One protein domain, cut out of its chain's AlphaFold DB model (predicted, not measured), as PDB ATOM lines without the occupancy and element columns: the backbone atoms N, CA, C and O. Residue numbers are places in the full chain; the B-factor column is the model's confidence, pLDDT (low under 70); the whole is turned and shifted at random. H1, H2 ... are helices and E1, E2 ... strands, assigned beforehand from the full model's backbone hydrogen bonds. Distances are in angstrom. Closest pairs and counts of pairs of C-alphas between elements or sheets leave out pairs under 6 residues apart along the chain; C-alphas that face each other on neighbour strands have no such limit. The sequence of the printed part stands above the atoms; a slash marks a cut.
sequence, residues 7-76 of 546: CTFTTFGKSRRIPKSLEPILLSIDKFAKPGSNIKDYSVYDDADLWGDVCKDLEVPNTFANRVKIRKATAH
ATOM      1  N   CYS A   7      -4.535 -72.962 -73.225       81.62
ATOM      2  CA  CYS A   7      -5.200 -73.403 -74.451       81.62
ATOM      3  C   CYS A   7      -4.175 -73.792 -75.518       81.62
ATOM      4  O   CYS A   7      -3.229 -73.054 -75.783       81.62
ATOM      5  N   THR A   8      -4.381 -74.932 -76.183       84.75
ATOM      6  CA  THR A   8      -3.483 -75.404 -77.247       84.75
ATOM      7  C   THR A   8      -4.105 -75.271 -78.638       84.75
ATOM      8  O   THR A   8      -5.146 -75.871 -78.946       84.75
ATOM      9  N   PHE A   9      -3.426 -74.537 -79.516       83.88
ATOM     10  CA  PHE A   9      -3.850 -74.248 -80.887       83.88
ATOM     11  C   PHE A   9      -3.082 -75.093 -81.898       83.88
ATOM     12  O   PHE A   9      -1.902 -75.387 -81.722       83.88
ATOM     13  N   THR A  10      -3.762 -75.518 -82.959       76.00
ATOM     14  CA  THR A  10      -3.171 -76.374 -83.997       76.00
ATOM     15  C   THR A  10      -2.755 -75.543 -85.196       76.00
ATOM     16  O   THR A  10      -3.542 -74.715 -85.665       76.00
ATOM     17  N   THR A  11      -1.563 -75.805 -85.732       73.19
ATOM     18  CA  THR A  11      -1.162 -75.269 -87.034       73.19
ATOM     19  C   THR A  11      -1.696 -76.122 -88.184       73.19
ATOM     20  O   THR A  11      -2.021 -77.303 -88.014       73.19
ATOM     21  N   PHE A  12      -1.832 -75.515 -89.368       49.12
ATOM     22  CA  PHE A  12      -2.219 -76.229 -90.586       49.12
ATOM     23  C   PHE A  12      -1.273 -77.426 -90.798       49.12
ATOM     24  O   PHE A  12      -0.056 -77.261 -90.770       49.12
ATOM     25  N   GLY A  13      -1.827 -78.636 -90.952       52.25
ATOM     26  CA  GLY A  13      -1.040 -79.866 -91.137       52.25
ATOM     27  C   GLY A  13      -0.819 -80.748 -89.896       52.25
ATOM     28  O   GLY A  13      -0.083 -81.718 -89.993       52.25
ATOM     29  N   LYS A  14      -1.480 -80.482 -88.756       53.41
ATOM     30  CA  LYS A  14      -1.513 -81.324 -87.527       53.41
ATOM     31  C   LYS A  14      -0.185 -81.549 -86.774       53.41
ATOM     32  O   LYS A  14      -0.243 -82.067 -85.662       53.41
ATOM     33  N   SER A  15       0.970 -81.136 -87.296       55.50
ATOM     34  CA  SER A  15       2.271 -81.494 -86.699       55.50
ATOM     35  C   SER A  15       2.805 -80.541 -85.617       55.50
ATOM     36  O   SER A  15       3.716 -80.930 -84.894       55.50
ATOM     37  N   ARG A  16       2.268 -79.318 -85.451       69.50
ATOM     38  CA  ARG A  16       2.751 -78.352 -84.439       69.50
ATOM     39  C   ARG A  16       1.603 -77.786 -83.594       69.50
ATOM     40  O   ARG A  16       0.534 -77.447 -84.112       69.50
ATOM     41  N   ARG A  17       1.828 -77.709 -82.279       79.88
ATOM     42  CA  ARG A  17       0.893 -77.196 -81.267       79.88
ATOM     43  C   ARG A  17       1.458 -75.916 -80.645       79.88
ATOM     44  O   ARG A  17       2.640 -75.880 -80.321       79.88
ATOM     45  N   ILE A  18       0.628 -74.886 -80.491       83.62
ATOM     46  CA  ILE A  18       0.995 -73.599 -79.881       83.62
ATOM     47  C   ILE A  18       0.207 -73.456 -78.572       83.62
ATOM     48  O   ILE A  18      -1.015 -73.295 -78.637       83.62
ATOM     49  N   PRO A  19       0.843 -73.567 -77.394       85.88
ATOM     50  CA  PRO A  19       0.189 -73.292 -76.120       85.88
ATOM     51  C   PRO A  19       0.124 -71.779 -75.860       85.88
ATOM     52  O   PRO A  19       1.095 -71.061 -76.100       85.88
ATOM     53  N   LYS A  20      -1.013 -71.288 -75.360       85.31
ATOM     54  CA  LYS A  20      -1.167 -69.926 -74.827       85.31
ATOM     55  C   LYS A  20      -1.937 -69.994 -73.513       85.31
ATOM     56  O   LYS A  20      -2.954 -70.684 -73.437       85.31
ATOM     57  N   SER A  21      -1.454 -69.300 -72.487       85.06
ATOM     58  CA  SER A  21      -2.191 -69.126 -71.236       85.06
ATOM     59  C   SER A  21      -3.445 -68.272 -71.463       85.06
ATOM     60  O   SER A  21      -3.569 -67.570 -72.469       85.06
ATOM     61  N   LEU A  22      -4.403 -68.363 -70.543       81.94
ATOM     62  CA  LEU A  22      -5.686 -67.666 -70.643       81.94
ATOM     63  C   LEU A  22      -5.548 -66.133 -70.617       81.94
ATOM     64  O   LEU A  22      -6.277 -65.440 -71.317       81.94
ATOM     65  N   GLU A  23      -4.589 -65.604 -69.863       82.25
ATOM     66  CA  GLU A  23      -4.373 -64.162 -69.686       82.25
ATOM     67  C   GLU A  23      -4.017 -63.425 -71.001       82.25
ATOM     68  O   GLU A  23      -4.741 -62.496 -71.363       82.25
ATOM     69  N   PRO A  24      -3.030 -63.870 -71.808       84.62
ATOM     70  CA  PRO A  24      -2.788 -63.321 -73.145       84.62
ATOM     71  C   PRO A  24      -4.003 -63.375 -74.075       84.62
ATOM     72  O   PRO A  24      -4.197 -62.476 -74.888       84.62
ATOM     73  N   ILE A  25      -4.830 -64.421 -73.965       87.44
ATOM     74  CA  ILE A  25      -6.039 -64.575 -74.788       87.44
ATOM     75  C   ILE A  25      -7.054 -63.480 -74.451       87.44
ATOM     76  O   ILE A  25      -7.627 -62.880 -75.359       87.44
ATOM     77  N   LEU A  26      -7.255 -63.198 -73.163       85.38
ATOM     78  CA  LEU A  26      -8.176 -62.158 -72.705       85.38
ATOM     79  C   LEU A  26      -7.694 -60.762 -73.079       85.38
ATOM     80  O   LEU A  26      -8.482 -59.989 -73.611       85.38
ATOM     81  N   LEU A  27      -6.408 -60.470 -72.860       86.25
ATOM     82  CA  LEU A  27      -5.809 -59.183 -73.222       86.25
ATOM     83  C   LEU A  27      -5.936 -58.910 -74.723       86.25
ATOM     84  O   LEU A  27      -6.262 -57.799 -75.129       86.25
ATOM     85  N   SER A  28      -5.727 -59.938 -75.546       89.31
ATOM     86  CA  SER A  28      -5.882 -59.825 -76.994       89.31
ATOM     87  C   SER A  28      -7.337 -59.545 -77.389       89.31
ATOM     88  O   SER A  28      -7.606 -58.702 -78.237       89.31
ATOM     89  N   ILE A  29      -8.306 -60.192 -76.740       87.62
ATOM     90  CA  ILE A  29      -9.732 -59.971 -77.021       87.62
ATOM     91  C   ILE A  29     -10.179 -58.580 -76.583       87.62
ATOM     92  O   ILE A  29     -10.853 -57.910 -77.358       87.62
ATOM     93  N   ASP A  30      -9.793 -58.137 -75.389       84.06
ATOM     94  CA  ASP A  30     -10.138 -56.810 -74.868       84.06
ATOM     95  C   ASP A  30      -9.557 -55.692 -75.746       84.06
ATOM     96  O   ASP A  30     -10.224 -54.706 -76.049       84.06
ATOM     97  N   LYS A  31      -8.345 -55.906 -76.273       87.00
ATOM     98  CA  LYS A  31      -7.671 -54.988 -77.197       87.00
ATOM     99  C   LYS A  31      -8.421 -54.766 -78.516       87.00
ATOM    100  O   LYS A  31      -8.323 -53.676 -79.077       87.00
ATOM    101  N   PHE A  32      -9.121 -55.776 -79.038       87.88
ATOM    102  CA  PHE A  32      -9.758 -55.711 -80.364       87.88
ATOM    103  C   PHE A  32     -11.294 -55.714 -80.327       87.88
ATOM    104  O   PHE A  32     -11.933 -55.413 -81.339       87.88
ATOM    105  N   ALA A  33     -11.914 -56.044 -79.192       85.19
ATOM    106  CA  ALA A  33     -13.361 -55.998 -79.038       85.19
ATOM    107  C   ALA A  33     -13.863 -54.549 -78.991       85.19
ATOM    108  O   ALA A  33     -13.268 -53.665 -78.379       85.19
ATOM    109  N   LYS A  34     -15.013 -54.293 -79.620       81.81
ATOM    110  CA  LYS A  34     -15.683 -52.991 -79.525       81.81
ATOM    111  C   LYS A  34     -16.137 -52.742 -78.078       81.81
ATOM    112  O   LYS A  34     -16.758 -53.640 -77.494       81.81
ATOM    113  N   PRO A  35     -15.921 -51.538 -77.517       75.81
ATOM    114  CA  PRO A  35     -16.402 -51.197 -76.182       75.81
ATOM    115  C   PRO A  35     -17.903 -51.485 -76.033       75.81
ATOM    116  O   PRO A  35     -18.701 -51.078 -76.878       75.81
ATOM    117  N   GLY A  36     -18.283 -52.219 -74.984       68.31
ATOM    118  CA  GLY A  36     -19.679 -52.566 -74.689       68.31
ATOM    119  C   GLY A  36     -20.283 -53.717 -75.508       68.31
ATOM    120  O   GLY A  36     -21.460 -54.020 -75.332       68.31
ATOM    121  N   SER A  37     -19.515 -54.376 -76.384       72.88
ATOM    122  CA  SER A  37     -19.986 -55.549 -77.143       72.88
ATOM    123  C   SER A  37     -19.793 -56.862 -76.378       72.88
ATOM    124  O   SER A  37     -18.817 -57.029 -75.645       72.88
ATOM    125  N   ASN A  38     -20.705 -57.825 -76.554       74.75
ATOM    126  CA  ASN A  38     -20.546 -59.156 -75.981       74.75
ATOM    127  C   ASN A  38     -19.723 -60.031 -76.928       74.75
ATOM    128  O   ASN A  38     -19.949 -60.055 -78.137       74.75
ATOM    129  N   ILE A  39     -18.813 -60.846 -76.390       74.38
ATOM    130  CA  ILE A  39     -18.019 -61.760 -77.219       74.38
ATOM    131  C   ILE A  39     -18.884 -62.764 -78.010       74.38
ATOM    132  O   ILE A  39     -18.463 -63.307 -79.034       74.38
ATOM    133  N   LYS A  40     -20.117 -63.018 -77.548       74.44
ATOM    134  CA  LYS A  40     -21.095 -63.866 -78.236       74.44
ATOM    135  C   LYS A  40     -21.614 -63.258 -79.539       74.44
ATOM    136  O   LYS A  40     -22.022 -64.044 -80.400       74.44
ATOM    137  N   ASP A  41     -21.538 -61.937 -79.681       77.06
ATOM    138  CA  ASP A  41     -22.033 -61.176 -80.832       77.06
ATOM    139  C   ASP A  41     -21.103 -61.317 -82.048       77.06
ATOM    140  O   ASP A  41     -21.522 -61.119 -83.187       77.06
ATOM    141  N   TYR A  42     -19.854 -61.744 -81.832       79.06
ATOM    142  CA  TYR A  42     -18.887 -61.981 -82.900       79.06
ATOM    143  C   TYR A  42     -19.036 -63.389 -83.488       79.06
ATOM    144  O   TYR A  42     -18.842 -64.415 -82.815       79.06
ATOM    145  N   SER A  43     -19.337 -63.457 -84.785       78.88
ATOM    146  CA  SER A  43     -19.413 -64.713 -85.533       78.88
ATOM    147  C   SER A  43     -18.039 -65.375 -85.631       78.88
ATOM    148  O   SER A  43     -17.078 -64.767 -86.078       78.88
ATOM    149  N   VAL A  44     -17.941 -66.656 -85.266       79.94
ATOM    150  CA  VAL A  44     -16.711 -67.456 -85.456       79.94
ATOM    151  C   VAL A  44     -16.514 -67.909 -86.910       79.94
ATOM    152  O   VAL A  44     -15.478 -68.492 -87.244       79.94
ATOM    153  N   TYR A  45     -17.506 -67.687 -87.776       73.50
ATOM    154  CA  TYR A  45     -17.437 -68.027 -89.198       73.50
ATOM    155  C   TYR A  45     -16.833 -66.909 -90.042       73.50
ATOM    156  O   TYR A  45     -16.322 -67.213 -91.116       73.50
ATOM    157  N   ASP A  46     -16.838 -65.678 -89.533       70.56
ATOM    158  CA  ASP A  46     -16.187 -64.542 -90.176       70.56
ATOM    159  C   ASP A  46     -14.695 -64.531 -89.824       70.56
ATOM    160  O   ASP A  46     -14.317 -64.687 -88.658       70.56
ATOM    161  N   ASP A  47     -13.836 -64.438 -90.833       55.88
ATOM    162  CA  ASP A  47     -12.378 -64.430 -90.687       55.88
ATOM    163  C   ASP A  47     -11.758 -63.034 -90.833       55.88
ATOM    164  O   ASP A  47     -10.574 -62.887 -90.519       55.88
ATOM    165  N   ALA A  48     -12.561 -62.039 -91.237       56.31
ATOM    166  CA  ALA A  48     -12.160 -60.651 -91.475       56.31
ATOM    167  C   ALA A  48     -12.394 -59.691 -90.285       56.31
ATOM    168  O   ALA A  48     -11.931 -58.555 -90.335       56.31
ATOM    169  N   ASP A  49     -13.070 -60.142 -89.226       72.94
ATOM    170  CA  ASP A  49     -13.400 -59.349 -88.028       72.94
ATOM    171  C   ASP A  49     -12.509 -59.719 -86.816       72.94
ATOM    172  O   ASP A  49     -11.516 -60.426 -86.972       72.94
ATOM    173  N   LEU A  50     -12.884 -59.283 -85.599       84.44
ATOM    174  CA  LEU A  50     -12.244 -59.508 -84.281       84.44
ATOM    175  C   LEU A  50     -11.317 -60.733 -84.189       84.44
ATOM    176  O   LEU A  50     -10.189 -60.648 -83.712       84.44
ATOM    177  N   TRP A  51     -11.799 -61.905 -84.607       86.81
ATOM    178  CA  TRP A  51     -11.059 -63.153 -84.471       86.81
ATOM    179  C   TRP A  51      -9.804 -63.237 -85.341       86.81
ATOM    180  O   TRP A  51      -8.874 -63.949 -84.966       86.81
ATOM    181  N   GLY A  52      -9.767 -62.545 -86.478       84.94
ATOM    182  CA  GLY A  52      -8.574 -62.417 -87.307       84.94
ATOM    183  C   GLY A  52      -7.468 -61.655 -86.582       84.94
ATOM    184  O   GLY A  52      -6.343 -62.155 -86.509       84.94
ATOM    185  N   ASP A  53      -7.806 -60.520 -85.968       88.12
ATOM    186  CA  ASP A  53      -6.866 -59.693 -85.206       88.12
ATOM    187  C   ASP A  53      -6.385 -60.397 -83.933       88.12
ATOM    188  O   ASP A  53      -5.181 -60.468 -83.684       88.12
ATOM    189  N   VAL A  54      -7.299 -61.036 -83.197       89.12
ATOM    190  CA  VAL A  54      -6.965 -61.832 -82.006       89.12
ATOM    191  C   VAL A  54      -6.072 -63.027 -82.362       89.12
ATOM    192  O   VAL A  54      -5.094 -63.306 -81.674       89.12
ATOM    193  N   CYS A  55      -6.354 -63.745 -83.457       88.81
ATOM    194  CA  CYS A  55      -5.488 -64.849 -83.890       88.81
ATOM    195  C   CYS A  55      -4.090 -64.354 -84.289       88.81
ATOM    196  O   CYS A  55      -3.097 -65.017 -83.985       88.81
ATOM    197  N   LYS A  56      -4.007 -63.195 -84.953       89.94
ATOM    198  CA  LYS A  56      -2.746 -62.586 -85.386       89.94
ATOM    199  C   LYS A  56      -1.892 -62.140 -84.198       89.94
ATOM    200  O   LYS A  56      -0.704 -62.439 -84.175       89.94
ATOM    201  N   ASP A  57      -2.498 -61.487 -83.215       91.44
ATOM    202  CA  ASP A  57      -1.839 -61.002 -81.996       91.44
ATOM    203  C   ASP A  57      -1.405 -62.155 -81.070       91.44
ATOM    204  O   ASP A  57      -0.340 -62.105 -80.461       91.44
ATOM    205  N   LEU A  58      -2.155 -63.264 -81.059       89.44
ATOM    206  CA  LEU A  58      -1.766 -64.498 -80.369       89.44
ATOM    207  C   LEU A  58      -0.758 -65.362 -81.143       89.44
ATOM    208  O   LEU A  58      -0.319 -66.380 -80.606       89.44
ATOM    209  N   GLU A  59      -0.387 -64.990 -82.371       89.69
ATOM    210  CA  GLU A  59       0.462 -65.777 -83.280       89.69
ATOM    211  C   GLU A  59      -0.078 -67.196 -83.550       89.69
ATOM    212  O   GLU A  59       0.671 -68.162 -83.719       89.69
ATOM    213  N   VAL A  60      -1.403 -67.352 -83.585       88.38
ATOM    214  CA  VAL A  60      -2.071 -68.628 -83.869       88.38
ATOM    215  C   VAL A  60      -2.747 -68.584 -85.239       88.38
ATOM    216  O   VAL A  60      -3.300 -67.559 -85.631       88.38
ATOM    217  N   PRO A  61      -2.768 -69.690 -86.004       87.81
ATOM    218  CA  PRO A  61      -3.423 -69.677 -87.308       87.81
ATOM    219  C   PRO A  61      -4.918 -69.378 -87.200       87.81
ATOM    220  O   PRO A  61      -5.625 -70.047 -86.436       87.81
ATOM    221  N   ASN A  62      -5.395 -68.428 -88.011       87.00
ATOM    222  CA  ASN A  62      -6.797 -68.012 -88.088       87.00
ATOM    223  C   ASN A  62      -7.664 -69.090 -88.764       87.00
ATOM    224  O   ASN A  62      -8.089 -68.976 -89.911       87.00
ATOM    225  N   THR A  63      -7.892 -70.189 -88.050       85.19
ATOM    226  CA  THR A  63      -8.759 -71.288 -88.481       85.19
ATOM    227  C   THR A  63     -10.037 -71.285 -87.665       85.19
ATOM    228  O   THR A  63     -10.017 -70.957 -86.480       85.19
ATOM    229  N   PHE A  64     -11.139 -71.745 -88.259       82.75
ATOM    230  CA  PHE A  64     -12.413 -71.902 -87.554       82.75
ATOM    231  C   PHE A  64     -12.265 -72.644 -86.211       82.75
ATOM    232  O   PHE A  64     -12.781 -72.200 -85.189       82.75
ATOM    233  N   ALA A  65     -11.493 -73.736 -86.183       82.25
ATOM    234  CA  ALA A  65     -11.254 -74.514 -84.969       82.25
ATOM    235  C   ALA A  65     -10.520 -73.712 -83.878       82.25
ATOM    236  O   ALA A  65     -10.867 -73.823 -82.701       82.25
ATOM    237  N   ASN A  66      -9.534 -72.893 -84.253       85.62
ATOM    238  CA  ASN A  66      -8.816 -72.041 -83.307       85.62
ATOM    239  C   ASN A  66      -9.698 -70.878 -82.825       85.62
ATOM    240  O   ASN A  66      -9.738 -70.635 -81.623       85.62
ATOM    241  N   ARG A  67     -10.501 -70.252 -83.699       87.25
ATOM    242  CA  ARG A  67     -11.481 -69.216 -83.310       87.25
ATOM    243  C   ARG A  67     -12.503 -69.735 -82.296       87.25
ATOM    244  O   ARG A  67     -12.772 -69.089 -81.287       87.25
ATOM    245  N   VAL A  68     -13.015 -70.952 -82.503       83.62
ATOM    246  CA  VAL A  68     -13.913 -71.620 -81.544       83.62
ATOM    247  C   VAL A  68     -13.217 -71.883 -80.205       83.62
ATOM    248  O   VAL A  68     -13.839 -71.709 -79.160       83.62
ATOM    249  N   LYS A  69     -11.940 -72.284 -80.208       85.69
ATOM    250  CA  LYS A  69     -11.165 -72.497 -78.974       85.69
ATOM    251  C   LYS A  69     -10.936 -71.198 -78.200       85.69
ATOM    252  O   LYS A  69     -11.161 -71.192 -76.996       85.69
ATOM    253  N   ILE A  70     -10.569 -70.114 -78.883       86.12
ATOM    254  CA  ILE A  70     -10.404 -68.779 -78.284       86.12
ATOM    255  C   ILE A  70     -11.723 -68.326 -77.637       86.12
ATOM    256  O   ILE A  70     -11.742 -67.963 -76.465       86.12
ATOM    257  N   ARG A  71     -12.853 -68.440 -78.352       83.88
ATOM    258  CA  ARG A  71     -14.187 -68.099 -77.823       83.88
ATOM    259  C   ARG A  71     -14.620 -68.979 -76.644       83.88
ATOM    260  O   ARG A  71     -15.349 -68.526 -75.767       83.88
ATOM    261  N   LYS A  72     -14.228 -70.254 -76.626       81.81
ATOM    262  CA  LYS A  72     -14.517 -71.155 -75.498       81.81
ATOM    263  C   LYS A  72     -13.681 -70.811 -74.271       81.81
ATOM    264  O   LYS A  72     -14.221 -70.836 -73.172       81.81
ATOM    265  N   ALA A  73     -12.410 -70.461 -74.460       76.75
ATOM    266  CA  ALA A  73     -11.509 -70.078 -73.377       76.75
ATOM    267  C   ALA A  73     -12.069 -68.901 -72.560       76.75
ATOM    268  O   ALA A  73     -12.023 -68.920 -71.336       76.75
ATOM    269  N   THR A  74     -12.693 -67.927 -73.223       70.31
ATOM    270  CA  THR A  74     -13.317 -66.773 -72.561       70.31
ATOM    271  C   THR A  74     -14.672 -67.065 -71.927       70.31
ATOM    272  O   THR A  74     -15.003 -66.475 -70.901       70.31
ATOM    273  N   ALA A  75     -15.439 -68.017 -72.464       65.00
ATOM    274  CA  ALA A  75     -16.714 -68.434 -71.878       65.00
ATOM    275  C   ALA A  75     -16.563 -69.110 -70.499       65.00
ATOM    276  O   ALA A  75     -17.523 -69.125 -69.733       65.00
ATOM    277  N   HIS A  76     -15.377 -69.639 -70.169       56.88
ATOM    278  CA  HIS A  76     -15.081 -70.213 -68.851       56.88
ATOM    279  C   HIS A  76     -15.017 -69.169 -67.722       56.88
ATOM    280  O   HIS A  76     -15.291 -69.527 -66.588       56.88
TER     281      HIS A  76
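What this domain is: This is residues 7 to 76 of the 546 residues of an uncharacterized protein of Onychostoma macrolepis (UniProt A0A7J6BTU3). A two-stranded hairpin, E1 and E2, makes one end of an elongated body, and three helices set at large angles to one another, H1, H2 and H3, make the core, with H3 next to E1. The long link from H1 to H2 loops out to the other end, around Gly 36. The printed part has 70 residues, with two named strands and then three named helices, E1 E2 H1 H2 H3; the sheet E1 - E2 is antiparallel and the class is mixed, helices and strands. The whole is compact, with a radius of gyration of the C-alphas of 11.3 A and spans of 38 by 24 by 19 A.

Where its parts are: Find C-alpha 7 at (-5.200, -73.403, -74.451), where E1, residues 7 to 10, begins. E2, residues 17 to 21, is 13.2 A long. H1 takes residues 22 to 32, 15.9 A; H2 residues 50 to 57, 10.8 A; H3 residues 64 to 75, 16.6 A, ending at C-alpha 75 at (-16.714, -68.434, -71.878).

How they stand to each other: Look first at the hairpin E1 and E2: N 9 and O 18 are within hydrogen-bond range at 2.9 A, as are N 7 and O 20 at 2.8 A. From E1 go to H3, where the closest C-alphas, those of Phe 9 and Asn 66, are 5.9 A apart. H3 touches H1 with residues 70 to 74 alone, about perpendicular at 78 degrees; the closest C-alphas, of Leu 22 and Ala 73, are 6.9 A apart. H1 touches H2 at a steep tilt of 58 degrees, opposite ways, with the C-alphas of Ser 28 and Val 54 closest at 5.5 A. H2 and H3 only just touch, with 3 pairs of C-alphas within 8 A, the closest being Trp 51 and Arg 67 at 6.2 A. E2 and H3 are apart. In H1, H2 and H3 every O i to N i+4 pair is within hydrogen-bond range.

The domain as a whole: The two C-alphas farthest apart, of Ser 15 and Gly 36, are 38.2 A apart. The printed part has no cut, and the link from H1 to H2, 17 residues, is long. Look for pLDDT under 70 at residues 12 to 16, 36, 47 to 48 and 75 to 76.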